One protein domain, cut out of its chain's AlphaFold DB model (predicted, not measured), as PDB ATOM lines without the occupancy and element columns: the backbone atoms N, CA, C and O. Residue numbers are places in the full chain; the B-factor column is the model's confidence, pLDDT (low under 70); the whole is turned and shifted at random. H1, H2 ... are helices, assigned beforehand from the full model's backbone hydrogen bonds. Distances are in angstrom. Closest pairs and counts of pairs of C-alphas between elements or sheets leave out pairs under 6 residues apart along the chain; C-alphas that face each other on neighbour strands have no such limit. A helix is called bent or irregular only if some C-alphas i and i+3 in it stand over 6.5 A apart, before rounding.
ATOM      1  N   GLU A  94     -21.984 -15.388 -31.580       92.81
ATOM      2  CA  GLU A  94     -23.066 -14.901 -32.436       92.81
ATOM      3  C   GLU A  94     -22.662 -14.841 -33.908       92.81
ATOM      4  O   GLU A  94     -23.355 -15.382 -34.766       92.81
ATOM      5  N   GLU A  95     -21.523 -14.221 -34.208       92.31
ATOM      6  CA  GLU A  95     -21.059 -14.089 -35.584       92.31
ATOM      7  C   GLU A  95     -20.638 -15.433 -36.185       92.31
ATOM      8  O   GLU A  95     -20.900 -15.694 -37.360       92.31
ATOM      9  N   GLY A  96     -20.058 -16.304 -35.360       93.75
ATOM     10  CA  GLY A  96     -19.730 -17.676 -35.713       93.75
ATOM     11  C   GLY A  96     -20.973 -18.461 -36.118       93.75
ATOM     12  O   GLY A  96     -20.983 -19.049 -37.196       93.75
ATOM     13  N   LEU A  97     -22.047 -18.386 -35.324       93.69
ATOM     14  CA  LEU A  97     -23.319 -19.038 -35.640       93.69
ATOM     15  C   LEU A  97     -23.918 -18.514 -36.955       93.69
ATOM     16  O   LEU A  97     -24.364 -19.306 -37.782       93.69
ATOM     17  N   ARG A  98     -23.893 -17.191 -37.187       91.88
ATOM     18  CA  ARG A  98     -24.399 -16.595 -38.440       91.88
ATOM     19  C   ARG A  98     -23.606 -17.051 -39.661       91.88
ATOM     20  O   ARG A  98     -24.180 -17.309 -40.716       91.88
ATOM     21  N   ARG A  99     -22.278 -17.105 -39.542       91.06
ATOM     22  CA  ARG A  99     -21.376 -17.458 -40.647       91.06
ATOM     23  C   ARG A  99     -21.245 -18.963 -40.855       91.06
ATOM     24  O   ARG A  99     -20.905 -19.373 -41.963       91.06
ATOM     25  N   GLY A 100     -21.498 -19.759 -39.821       92.00
ATOM     26  CA  GLY A 100     -21.237 -21.196 -39.793       92.00
ATOM     27  C   GLY A 100     -19.760 -21.552 -39.596       92.00
ATOM     28  O   GLY A 100     -19.374 -22.671 -39.907       92.00
ATOM     29  N   ASN A 101     -18.931 -20.615 -39.126       93.38
ATOM     30  CA  ASN A 101     -17.530 -20.862 -38.771       93.38
ATOM     31  C   ASN A 101     -17.077 -19.856 -37.703       93.38
ATOM     32  O   ASN A 101     -17.274 -18.650 -37.878       93.38
ATOM     33  N   LEU A 102     -16.465 -20.331 -36.618       94.56
ATOM     34  CA  LEU A 102     -15.928 -19.501 -35.542       94.56
ATOM     35  C   LEU A 102     -14.568 -18.891 -35.903       94.56
ATOM     36  O   LEU A 102     -14.237 -17.808 -35.415       94.56
ATOM     37  N   PHE A 103     -13.786 -19.544 -36.762       93.81
ATOM     38  CA  PHE A 103     -12.429 -19.117 -37.082       93.81
ATOM     39  C   PHE A 103     -12.387 -18.228 -38.332       93.81
ATOM     40  O   PHE A 103     -12.871 -18.581 -39.412       93.81
ATOM     41  N   LYS A 104     -11.804 -17.032 -38.192       91.38
ATOM     42  CA  LYS A 104     -11.822 -16.006 -39.247       91.38
ATOM     43  C   LYS A 104     -10.986 -16.362 -40.465       91.38
ATOM     44  O   LYS A 104     -11.337 -15.970 -41.574       91.38
ATOM     45  N   ARG A 105      -9.872 -17.063 -40.269       90.44
ATOM     46  CA  ARG A 105      -8.887 -17.327 -41.329       90.44
ATOM     47  C   ARG A 105      -9.364 -18.409 -42.292       90.44
ATOM     48  O   ARG A 105      -9.004 -18.422 -43.466       90.44
ATOM     49  N   GLU A 106     -10.199 -19.297 -41.785       88.31
ATOM     50  CA  GLU A 106     -10.738 -20.473 -42.441       88.31
ATOM     51  C   GLU A 106     -12.039 -20.133 -43.177       88.31
ATOM     52  O   GLU A 106     -12.412 -20.804 -44.140       88.31
ATOM     53  N   TYR A 107     -12.731 -19.066 -42.764       89.56
ATOM     54  CA  TYR A 107     -13.979 -18.645 -43.382       89.56
ATOM     55  C   TYR A 107     -13.757 -18.015 -44.765       89.56
ATOM     56  O   TYR A 107     -13.143 -16.957 -44.909       89.56
ATOM     57  N   ARG A 108     -14.326 -18.640 -45.803       89.75
ATOM     58  CA  ARG A 108     -14.352 -18.109 -47.175       89.75
ATOM     59  C   ARG A 108     -15.800 -17.858 -47.611       89.75
ATOM     60  O   ARG A 108     -16.520 -18.829 -47.847       89.75
ATOM     61  N   PRO A 109     -16.247 -16.593 -47.730       88.50
ATOM     62  CA  PRO A 109     -17.623 -16.290 -48.110       88.50
ATOM     63  C   PRO A 109     -17.916 -16.732 -49.548       88.50
ATOM     64  O   PRO A 109     -17.086 -16.596 -50.450       88.50
ATOM     65  N   TYR A 110     -19.126 -17.243 -49.775       86.81
ATOM     66  CA  TYR A 110     -19.574 -17.628 -51.108       86.81
ATOM     67  C   TYR A 110     -20.159 -16.427 -51.855       86.81
ATOM     68  O   TYR A 110     -21.234 -15.935 -51.508       86.81
ATOM     69  N   LYS A 111     -19.491 -15.994 -52.931       92.06
ATOM     70  CA  LYS A 111     -19.918 -14.849 -53.756       92.06
ATOM     71  C   LYS A 111     -20.249 -13.637 -52.860       92.06
ATOM     72  O   LYS A 111     -19.481 -13.304 -51.967       92.06
ATOM     73  N   ASN A 112     -21.415 -13.027 -53.077       89.50
ATOM     74  CA  ASN A 112     -21.948 -11.916 -52.294       89.50
ATOM     75  C   ASN A 112     -23.075 -12.386 -51.358       89.50
ATOM     76  O   ASN A 112     -24.035 -11.650 -51.133       89.50
ATOM     77  N   TYR A 113     -23.023 -13.634 -50.878       87.69
ATOM     78  CA  TYR A 113     -23.994 -14.124 -49.904       87.69
ATOM     79  C   TYR A 113     -23.789 -13.415 -48.564       87.69
ATOM     80  O   TYR A 113     -22.706 -13.466 -47.981       87.69
ATOM     81  N   ILE A 114     -24.848 -12.770 -48.080       87.56
ATOM     82  CA  ILE A 114     -24.888 -12.124 -46.771       87.56
ATOM     83  C   ILE A 114     -25.750 -13.017 -45.876       87.56
ATOM     84  O   ILE A 114     -26.931 -13.203 -46.192       87.56
ATOM     85  N   PRO A 115     -25.190 -13.595 -44.798       87.75
ATOM     86  CA  PRO A 115     -25.973 -14.381 -43.858       87.75
ATOM     87  C   PRO A 115     -27.154 -13.581 -43.307       87.75
ATOM     88  O   PRO A 115     -27.014 -12.406 -42.966       87.75
ATOM     89  N   ARG A 116     -28.318 -14.227 -43.218       86.69
ATOM     90  CA  ARG A 116     -29.516 -13.629 -42.627       86.69
ATOM     91  C   ARG A 116     -29.310 -13.411 -41.126       86.69
ATOM     92  O   ARG A 116     -28.772 -14.274 -40.436       86.69
ATOM     93  N   GLU A 117     -29.783 -12.276 -40.621       86.44
ATOM     94  CA  GLU A 117     -29.817 -12.017 -39.182       86.44
ATOM     95  C   GLU A 117     -30.955 -12.791 -38.514       86.44
ATOM     96  O   GLU A 117     -32.083 -12.814 -39.008       86.44
ATOM     97  N   ILE A 118     -30.654 -13.433 -37.385       85.69
ATOM     98  CA  ILE A 118     -31.635 -14.201 -36.620       85.69
ATOM     99  C   ILE A 118     -32.426 -13.222 -35.751       85.69
ATOM    100  O   ILE A 118     -31.901 -12.676 -34.782       85.69
ATOM    101  N   THR A 119     -33.693 -13.000 -36.090       86.56
ATOM    102  CA  THR A 119     -34.599 -12.164 -35.297       86.56
ATOM    103  C   THR A 119     -35.429 -13.036 -34.364       86.56
ATOM    104  O   THR A 119     -36.203 -13.871 -34.827       86.56
ATOM    105  N   VAL A 120     -35.295 -12.829 -33.055       87.94
ATOM    106  CA  VAL A 120     -36.105 -13.518 -32.038       87.94
ATOM    107  C   VAL A 120     -37.285 -12.651 -31.619       87.94
ATOM    108  O   VAL A 120     -37.132 -11.446 -31.414       87.94
ATOM    109  N   SER A 121     -38.459 -13.266 -31.479       85.94
ATOM    110  CA  SER A 121     -39.687 -12.575 -31.075       85.94
ATOM    111  C   SER A 121     -40.008 -12.799 -29.597       85.94
ATOM    112  O   SER A 121     -40.387 -11.870 -28.885       85.94
ATOM    113  N   ASN A 122     -39.787 -14.023 -29.116       89.38
ATOM    114  CA  ASN A 122     -40.196 -14.461 -27.789       89.38
ATOM    115  C   ASN A 122     -39.015 -14.521 -26.807       89.38
ATOM    116  O   ASN A 122     -37.879 -14.813 -27.180       89.38
ATOM    117  N   ALA A 123     -39.283 -14.330 -25.509       91.56
ATOM    118  CA  ALA A 123     -38.255 -14.460 -24.467       91.56
ATOM    119  C   ALA A 123     -37.652 -15.878 -24.415       91.56
ATOM    120  O   ALA A 123     -36.441 -16.027 -24.265       91.56
ATOM    121  N   ARG A 124     -38.487 -16.907 -24.623       90.06
ATOM    122  CA  ARG A 124     -38.058 -18.311 -24.737       90.06
ATOM    123  C   ARG A 124     -37.077 -18.510 -25.894       90.06
ATOM    124  O   ARG A 124     -36.021 -19.100 -25.697       90.06
ATOM    125  N   GLU A 125     -37.407 -17.980 -27.073       89.81
ATOM    126  CA  GLU A 125     -36.551 -18.040 -28.269       89.81
ATOM    127  C   GLU A 125     -35.222 -17.329 -28.039       89.81
ATOM    128  O   GLU A 125     -34.179 -17.853 -28.411       89.81
ATOM    129  N   LYS A 126     -35.243 -16.166 -27.379       92.75
ATOM    130  CA  LYS A 126     -34.026 -15.431 -27.037       92.75
ATOM    131  C   LYS A 126     -33.105 -16.256 -26.138       92.75
ATOM    132  O   LYS A 126     -31.923 -16.374 -26.435       92.75
ATOM    133  N   SER A 127     -33.637 -16.847 -25.068       93.38
ATOM    134  CA  SER A 127     -32.846 -17.689 -24.163       93.38
ATOM    135  C   SER A 127     -32.309 -18.941 -24.862       93.38
ATOM    136  O   SER A 127     -31.159 -19.315 -24.646       93.38
ATOM    137  N   LEU A 128     -33.111 -19.561 -25.734       93.19
ATOM    138  CA  LEU A 128     -32.681 -20.707 -26.534       93.19
ATOM    139  C   LEU A 128     -31.581 -20.325 -27.536       93.19
ATOM    140  O   LEU A 128     -30.612 -21.066 -27.687       93.19
ATOM    141  N   LEU A 129     -31.696 -19.160 -28.175       94.25
ATOM    142  CA  LEU A 129     -30.699 -18.661 -29.117       94.25
ATOM    143  C   LEU A 129     -29.344 -18.427 -28.435       94.25
ATOM    144  O   LEU A 129     -28.313 -18.774 -29.002       94.25
ATOM    145  N   GLU A 130     -29.319 -17.886 -27.214       95.00
ATOM    146  CA  GLU A 130     -28.065 -17.721 -26.464       95.00
ATOM    147  C   GLU A 130     -27.383 -19.066 -26.171       95.00
ATOM    148  O   GLU A 130     -26.166 -19.188 -26.317       95.00
ATOM    149  N   ILE A 131     -28.163 -20.103 -25.838       96.00
ATOM    150  CA  ILE A 131     -27.636 -21.467 -25.683       96.00
ATOM    151  C   ILE A 131     -27.054 -21.961 -27.012       96.00
ATOM    152  O   ILE A 131     -25.932 -22.455 -27.030       96.00
ATOM    153  N   GLN A 132     -27.771 -21.788 -28.126       95.50
ATOM    154  CA  GLN A 132     -27.316 -22.222 -29.452       95.50
ATOM    155  C   GLN A 132     -26.014 -21.542 -29.887       95.50
ATOM    156  O   GLN A 132     -25.137 -22.207 -30.434       95.50
ATOM    157  N   LYS A 133     -25.856 -20.237 -29.622       95.81
ATOM    158  CA  LYS A 133     -24.611 -19.499 -29.903       95.81
ATOM    159  C   LYS A 133     -23.415 -20.137 -29.187       95.81
ATOM    160  O   LYS A 133     -22.371 -20.350 -29.801       95.81
ATOM    161  N   LEU A 134     -23.567 -20.441 -27.898       96.62
ATOM    162  CA  LEU A 134     -22.510 -21.055 -27.092       96.62
ATOM    163  C   LEU A 134     -22.237 -22.500 -27.518       96.62
ATOM    164  O   LEU A 134     -21.080 -22.869 -27.689       96.62
ATOM    165  N   ASP A 135     -23.281 -23.299 -27.729       97.00
ATOM    166  CA  ASP A 135     -23.183 -24.705 -28.144       97.00
ATOM    167  C   ASP A 135     -22.463 -24.852 -29.497       97.00
ATOM    168  O   ASP A 135     -21.582 -25.703 -29.655       97.00
ATOM    169  N   PHE A 136     -22.745 -23.940 -30.435       97.31
ATOM    170  CA  PHE A 136     -22.018 -23.830 -31.698       97.31
ATOM    171  C   PHE A 136     -20.525 -23.558 -31.472       97.31
ATOM    172  O   PHE A 136     -19.679 -24.295 -31.978       97.31
ATOM    173  N   ALA A 137     -20.187 -22.538 -30.675       97.06
ATOM    174  CA  ALA A 137     -18.794 -22.179 -30.413       97.06
ATOM    175  C   ALA A 137     -18.018 -23.294 -29.688       97.06
ATOM    176  O   ALA A 137     -16.850 -23.525 -29.990       97.06
ATOM    177  N   ILE A 138     -18.657 -24.005 -28.752       97.56
ATOM    178  CA  ILE A 138     -18.077 -25.166 -28.056       97.56
ATOM    179  C   ILE A 138     -17.759 -26.278 -29.053       97.56
ATOM    180  O   ILE A 138     -16.659 -26.826 -29.021       97.56
ATOM    181  N   THR A 139     -18.707 -26.597 -29.936       97.44
ATOM    182  CA  THR A 139     -18.541 -27.647 -30.947       97.44
ATOM    183  C   THR A 139     -17.377 -27.326 -31.879       97.44
ATOM    184  O   THR A 139     -16.521 -28.178 -32.106       97.44
ATOM    185  N   ASP A 140     -17.295 -26.086 -32.362       96.31
ATOM    186  CA  ASP A 140     -16.243 -25.674 -33.296       96.31
ATOM    187  C   ASP A 140     -14.854 -25.649 -32.629       96.31
ATOM    188  O   ASP A 140     -13.862 -26.116 -33.192       96.31
ATOM    189  N   LEU A 141     -14.775 -25.199 -31.369       95.81
ATOM    190  CA  LEU A 141     -13.542 -25.282 -30.579       95.81
ATOM    191  C   LEU A 141     -13.129 -26.728 -30.290       95.81
ATOM    192  O   LEU A 141     -11.935 -27.020 -30.300       95.81
ATOM    193  N   ASN A 142     -14.081 -27.632 -30.045       96.69
ATOM    194  CA  ASN A 142     -13.780 -29.047 -29.841       96.69
ATOM    195  C   ASN A 142     -13.136 -29.658 -31.093       96.69
ATOM    196  O   ASN A 142     -12.083 -30.282 -30.998       96.69
ATOM    197  N   LEU A 143     -13.713 -29.392 -32.269       95.38
ATOM    198  CA  LEU A 143     -13.157 -29.841 -33.550       95.38
ATOM    199  C   LEU A 143     -11.749 -29.283 -33.796       95.38
ATOM    200  O   LEU A 143     -10.872 -29.986 -34.299       95.38
ATOM    201  N   TYR A 144     -11.497 -28.030 -33.416       94.88
ATOM    202  CA  TYR A 144     -10.159 -27.446 -33.494       94.88
ATOM    203  C   TYR A 144      -9.159 -28.116 -32.541       94.88
ATOM    204  O   TYR A 144      -8.007 -28.352 -32.917       94.88
ATOM    205  N   LEU A 145      -9.583 -28.421 -31.311       94.50
ATOM    206  CA  LEU A 145      -8.748 -29.060 -30.292       94.50
ATOM    207  C   LEU A 145      -8.383 -30.504 -30.651       94.50
ATOM    208  O   LEU A 145      -7.276 -30.929 -30.320       94.50
ATOM    209  N   ASP A 146      -9.242 -31.219 -31.381       96.44
ATOM    210  CA  ASP A 146      -8.926 -32.550 -31.919       96.44
ATOM    211  C   ASP A 146      -7.685 -32.516 -32.830       96.44
ATOM    212  O   ASP A 146      -6.870 -33.442 -32.829       96.44
ATOM    213  N   LEU A 147      -7.497 -31.420 -33.576       93.25
ATOM    214  CA  LEU A 147      -6.323 -31.195 -34.427       93.25
ATOM    215  C   LEU A 147      -5.146 -30.577 -33.657       93.25
ATOM    216  O   LEU A 147      -3.985 -30.853 -33.969       93.25
ATOM    217  N   ASN A 148      -5.431 -29.755 -32.643       92.12
ATOM    218  CA  ASN A 148      -4.449 -28.973 -31.889       92.12
ATOM    219  C   ASN A 148      -4.517 -29.248 -30.372       92.12
ATOM    220  O   ASN A 148      -4.760 -28.331 -29.583       92.12
ATOM    221  N   PRO A 149      -4.217 -30.475 -29.904       91.94
ATOM    222  CA  PRO A 149      -4.455 -30.877 -28.511       91.94
ATOM    223  C   PRO A 149      -3.573 -30.162 -27.471       91.94
ATOM    224  O   PRO A 149      -3.796 -30.292 -26.270       91.94
ATOM    225  N   ARG A 150      -2.532 -29.437 -27.902       89.06
ATOM    226  CA  ARG A 150      -1.618 -28.693 -27.013       89.06
ATOM    227  C   ARG A 150      -1.939 -27.199 -26.922       89.06
ATOM    228  O   ARG A 150      -1.245 -26.491 -26.194       89.06
ATOM    229  N   ASP A 151      -2.947 -26.722 -27.648       91.81
ATOM    230  CA  ASP A 151      -3.355 -25.320 -27.615       91.81
ATOM    231  C   ASP A 151      -4.125 -25.015 -26.320       91.81
ATOM    232  O   ASP A 151      -5.317 -25.296 -26.167       91.81
ATOM    233  N   GLN A 152      -3.411 -24.443 -25.350       88.94
ATOM    234  CA  GLN A 152      -3.974 -24.109 -24.045       88.94
ATOM    235  C   GLN A 152      -4.958 -22.938 -24.099       88.94
ATOM    236  O   GLN A 152      -5.842 -22.862 -23.247       88.94
ATOM    237  N   GLU A 153      -4.818 -22.020 -25.057       89.44
ATOM    238  CA  GLU A 153      -5.702 -20.857 -25.161       89.44
ATOM    239  C   GLU A 153      -7.073 -21.279 -25.692       89.44
ATOM    240  O   GLU A 153      -8.098 -20.944 -25.088       89.44
ATOM    241  N   ALA A 154      -7.098 -22.116 -26.733       89.94
ATOM    242  CA  ALA A 154      -8.328 -22.723 -27.234       89.94
ATOM    243  C   ALA A 154      -9.028 -23.569 -26.157       89.94
ATOM    244  O   ALA A 154     -10.241 -23.458 -25.969       89.94
ATOM    245  N   TYR A 155      -8.270 -24.345 -25.372       91.88
ATOM    246  CA  TYR A 155      -8.833 -25.157 -24.290       91.88
ATOM    247  C   TYR A 155      -9.440 -24.317 -23.154       91.88
ATOM    248  O   TYR A 155     -10.517 -24.633 -22.643       91.88
ATOM    249  N   LYS A 156      -8.789 -23.214 -22.759       91.31
ATOM    250  CA  LYS A 156      -9.349 -22.280 -21.765       91.31
ATOM    251  C   LYS A 156     -10.675 -21.695 -22.242       91.31
ATOM    252  O   LYS A 156     -11.620 -21.614 -21.455       91.31
ATOM    253  N   LEU A 157     -10.747 -21.301 -23.513       92.00
ATOM    254  CA  LEU A 157     -11.962 -20.749 -24.101       92.00
ATOM    255  C   LEU A 157     -13.079 -21.796 -24.172       92.00
ATOM    256  O   LEU A 157     -14.199 -21.519 -23.747       92.00
ATOM    257  N   PHE A 158     -12.749 -23.013 -24.606       95.62
ATOM    258  CA  PHE A 158     -13.659 -24.155 -24.616       95.62
ATOM    259  C   PHE A 158     -14.245 -24.424 -23.223       95.62
ATOM    260  O   PHE A 158     -15.464 -24.497 -23.056       95.62
ATOM    261  N   SER A 159     -13.396 -24.482 -22.189       94.88
ATOM    262  CA  SER A 159     -13.841 -24.687 -20.805       94.88
ATOM    263  C   SER A 159     -14.733 -23.547 -20.305       94.88
ATOM    264  O   SER A 159     -15.724 -23.795 -19.615       94.88
ATOM    265  N   LYS A 160     -14.408 -22.298 -20.660       94.88
ATOM    266  CA  LYS A 160     -15.222 -21.127 -20.314       94.88
ATOM    267  C   LYS A 160     -16.618 -21.225 -20.931       94.88
ATOM    268  O   LYS A 160     -17.596 -21.110 -20.197       94.88
ATOM    269  N   TYR A 161     -16.708 -21.448 -22.241       96.56
ATOM    270  CA  TYR A 161     -17.995 -21.527 -22.932       96.56
ATOM    271  C   TYR A 161     -18.820 -22.725 -22.483       96.56
ATOM    272  O   TYR A 161     -20.022 -22.574 -22.312       96.56
ATOM    273  N   THR A 162     -18.188 -23.867 -22.200       96.00
ATOM    274  CA  THR A 162     -18.882 -25.044 -21.653       96.00
ATOM    275  C   THR A 162     -19.603 -24.699 -20.349       96.00
ATOM    276  O   THR A 162     -20.812 -24.875 -20.254       96.00
ATOM    277  N   LYS A 163     -18.899 -24.082 -19.387       95.25
ATOM    278  CA  LYS A 163     -19.504 -23.653 -18.114       95.25
ATOM    279  C   LYS A 163     -20.635 -22.646 -18.311       95.25
ATOM    280  O   LYS A 163     -21.655 -22.725 -17.640       95.25
ATOM    281  N   GLU A 164     -20.445 -21.680 -19.205       95.06
ATOM    282  CA  GLU A 164     -21.461 -20.669 -19.504       95.06
ATOM    283  C   GLU A 164     -22.713 -21.292 -20.140       95.06
ATOM    284  O   GLU A 164     -23.836 -20.952 -19.766       95.06
ATOM    285  N   CYS A 165     -22.522 -22.247 -21.050       95.81
ATOM    286  CA  CYS A 165     -23.592 -22.974 -21.721       95.81
ATOM    287  C   CYS A 165     -24.386 -23.839 -20.740       95.81
ATOM    288  O   CYS A 165     -25.614 -23.805 -20.764       95.81
ATOM    289  N   ASP A 166     -23.709 -24.544 -19.832       94.44
ATOM    290  CA  ASP A 166     -24.360 -25.368 -18.811       94.44
ATOM    291  C   ASP A 166     -25.241 -24.519 -17.885       94.44
ATOM    292  O   ASP A 166     -26.419 -24.825 -17.703       94.44
ATOM    293  N   LEU A 167     -24.728 -23.381 -17.403       95.19
ATOM    294  CA  LEU A 167     -25.505 -22.437 -16.590       95.19
ATOM    295  C   LEU A 167     -26.750 -21.925 -17.329       95.19
ATOM    296  O   LEU A 167     -27.833 -21.820 -16.751       95.19
ATOM    297  N   LYS A 168     -26.618 -21.612 -18.623       94.38
ATOM    298  CA  LYS A 168     -27.739 -21.147 -19.452       94.38
ATOM    299  C   LYS A 168     -28.759 -22.253 -19.713       94.38
ATOM    300  O   LYS A 168     -29.962 -21.992 -19.664       94.38
ATOM    301  N   LYS A 169     -28.299 -23.487 -19.932       93.75
ATOM    302  CA  LYS A 169     -29.152 -24.677 -20.055       93.75
ATOM    303  C   LYS A 169     -29.939 -24.911 -18.764       93.75
ATOM    304  O   LYS A 169     -31.141 -25.145 -18.840       93.75
ATOM    305  N   GLU A 170     -29.321 -24.783 -17.592       92.31
ATOM    306  CA  GLU A 170     -30.010 -24.886 -16.295       92.31
ATOM    307  C   GLU A 170     -31.052 -23.774 -16.088       92.31
ATOM    308  O   GLU A 170     -32.190 -24.049 -15.697       92.31
ATOM    309  N   GLU A 171     -30.700 -22.522 -16.397       92.81
ATOM    310  CA  GLU A 171     -31.609 -21.370 -16.314       92.81
ATOM    311  C   GLU A 171     -32.847 -21.561 -17.204       92.81
ATOM    312  O   GLU A 171     -33.981 -21.314 -16.771       92.81
ATOM    313  N   TYR A 172     -32.636 -22.045 -18.430       92.94
ATOM    314  CA  TYR A 172     -33.712 -22.366 -19.357       92.94
ATOM    315  C   TYR A 172     -34.570 -23.514 -18.829       92.94
ATOM    316  O   TYR A 172     -35.790 -23.367 -18.775       92.94
ATOM    317  N   LYS A 173     -33.951 -24.616 -18.380       90.12
ATOM    318  CA  LYS A 173     -34.656 -25.787 -17.837       90.12
ATOM    319  C   LYS A 173     -35.589 -25.409 -16.687       90.12
ATOM    320  O   LYS A 173     -36.742 -25.824 -16.673       90.12
ATOM    321  N   ARG A 174     -35.125 -24.554 -15.769       88.81
ATOM    322  CA  ARG A 174     -35.918 -24.057 -14.631       88.81
ATOM    323  C   ARG A 174     -37.123 -23.207 -15.051       88.81
ATOM    324  O   ARG A 174     -38.100 -23.147 -14.314       88.81
ATOM    325  N   THR A 175     -37.033 -22.514 -16.184       90.06
ATOM    326  CA  THR A 175     -38.029 -21.512 -16.603       90.06
ATOM    327  C   THR A 175     -39.019 -22.055 -17.634       90.06
ATOM    328  O   THR A 175     -40.191 -21.694 -17.597       90.06
ATOM    329  N   TYR A 176     -38.555 -22.896 -18.560       86.75
ATOM    330  CA  TYR A 176     -39.305 -23.330 -19.745       86.75
ATOM    331  C   TYR A 176     -39.399 -24.851 -19.906       86.75
ATOM    332  O   TYR A 176     -39.980 -25.300 -20.892       86.75
ATOM    333  N   GLY A 177     -38.811 -25.624 -18.991       85.62
ATOM    334  CA  GLY A 177     -38.795 -27.082 -19.060       85.62
ATOM    335  C   GLY A 177     -37.578 -27.667 -19.793       85.62
ATOM    336  O   GLY A 177     -36.692 -26.940 -20.262       85.62
TER     337      GLY A 177
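This is residues 94 to 177 of the 202 residues of a protein of Firmicutes bacterium (UniProt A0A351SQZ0). Two long helices, H2 and H3, lie side by side as a helical hairpin, and the short helix H1 packs across H2 on the side away from H3, with a long loop, residues 100 to 122, that swings out past H1 and folds back to the start of H2. The whole is flat, its C-alphas spanning 37 by 36 by 14 A along their three main axes, and the tip of the hairpin, residues 146 to 153, sticks out. The printed part has 84 residues with three named helices, in the order H1, H2, H3 along the chain, and no named strand; the class is all helix, with 56 of the 84 residues in the helices. It is only just loose, close to compact, with a radius of gyration of the C-alphas of 14.7 A.

H1 comprises residues 94 to 99, from Glu 94 to Arg 99, and its first C-alpha, that of the first printed residue, stands at (-23.066, -14.901, -32.436). Residues 100 to 122 follow with no named element, 23 residues whose C-alphas lie 8 to 24 A from the mean of all C-alphas; on this stretch C-alpha 111 is at (-19.918, -14.849, -53.756). H2 comprises residues 123 to 147, from Ala 123 to Leu 147, and measures 37.4 A from first to last C-alpha; its first C-alpha is at (-38.255, -14.460, -24.467). After residues 148 to 151 comes H3, residues 152 to 176, from Gln 152 to Tyr 176, which measures 35.6 A from first to last C-alpha. C-alpha 176, where H3 ends, is at (-39.305, -23.330, -19.745), and Gly 177 is the last printed residue. H2 and H3, with 25 residues each, are the longest helices, and no helix is bent or irregular.

H1 touches H2, and the closest C-alphas of the two are those of Glu 94 and Lys 133, 5.5 A apart. H2 touches H1 with residues 133 to 137 alone. The lines of H1 and H2 stand at a steep tilt of 68 degrees, only just short of about perpendicular, and the two run the same way. Their centres are 9.7 A apart. H2 also touches H3, with 25 pairs of C-alphas within 8 A; the closest are the C-alphas of Ile 138 and Phe 158, 5.7 A apart. H2 and H3 run opposite ways at a shallow tilt of 26 degrees and form a helical hairpin. Their centres are 8.8 A apart. H1 and H3 are apart. In the backbones of H1 and H3 every O i to N i+4 pair is within hydrogen-bond range, and in H2 it is 20 of 21.

The two C-alphas farthest apart are those of Lys 111 and Arg 174, 43.3 A, while the first and last printed C-alphas, those of Glu 94 and Gly 177, are 24.0 A apart. The link from H1 to H2, 23 residues, is long, and the link from H2 to H3, 4 residues, is tight. Residues 146 to 153, of which 146 and 147 belong to H2 and 152 and 153 to H3, stand free. The body without them has 76 residues, spans 42 by 32 by 12 A and has a radius of gyration of the C-alphas of 14.0 A. The printed part has no cut and runs from residue 94 to 177. The mean pLDDT of the printed part is 92.3, and no printed residue is under 70.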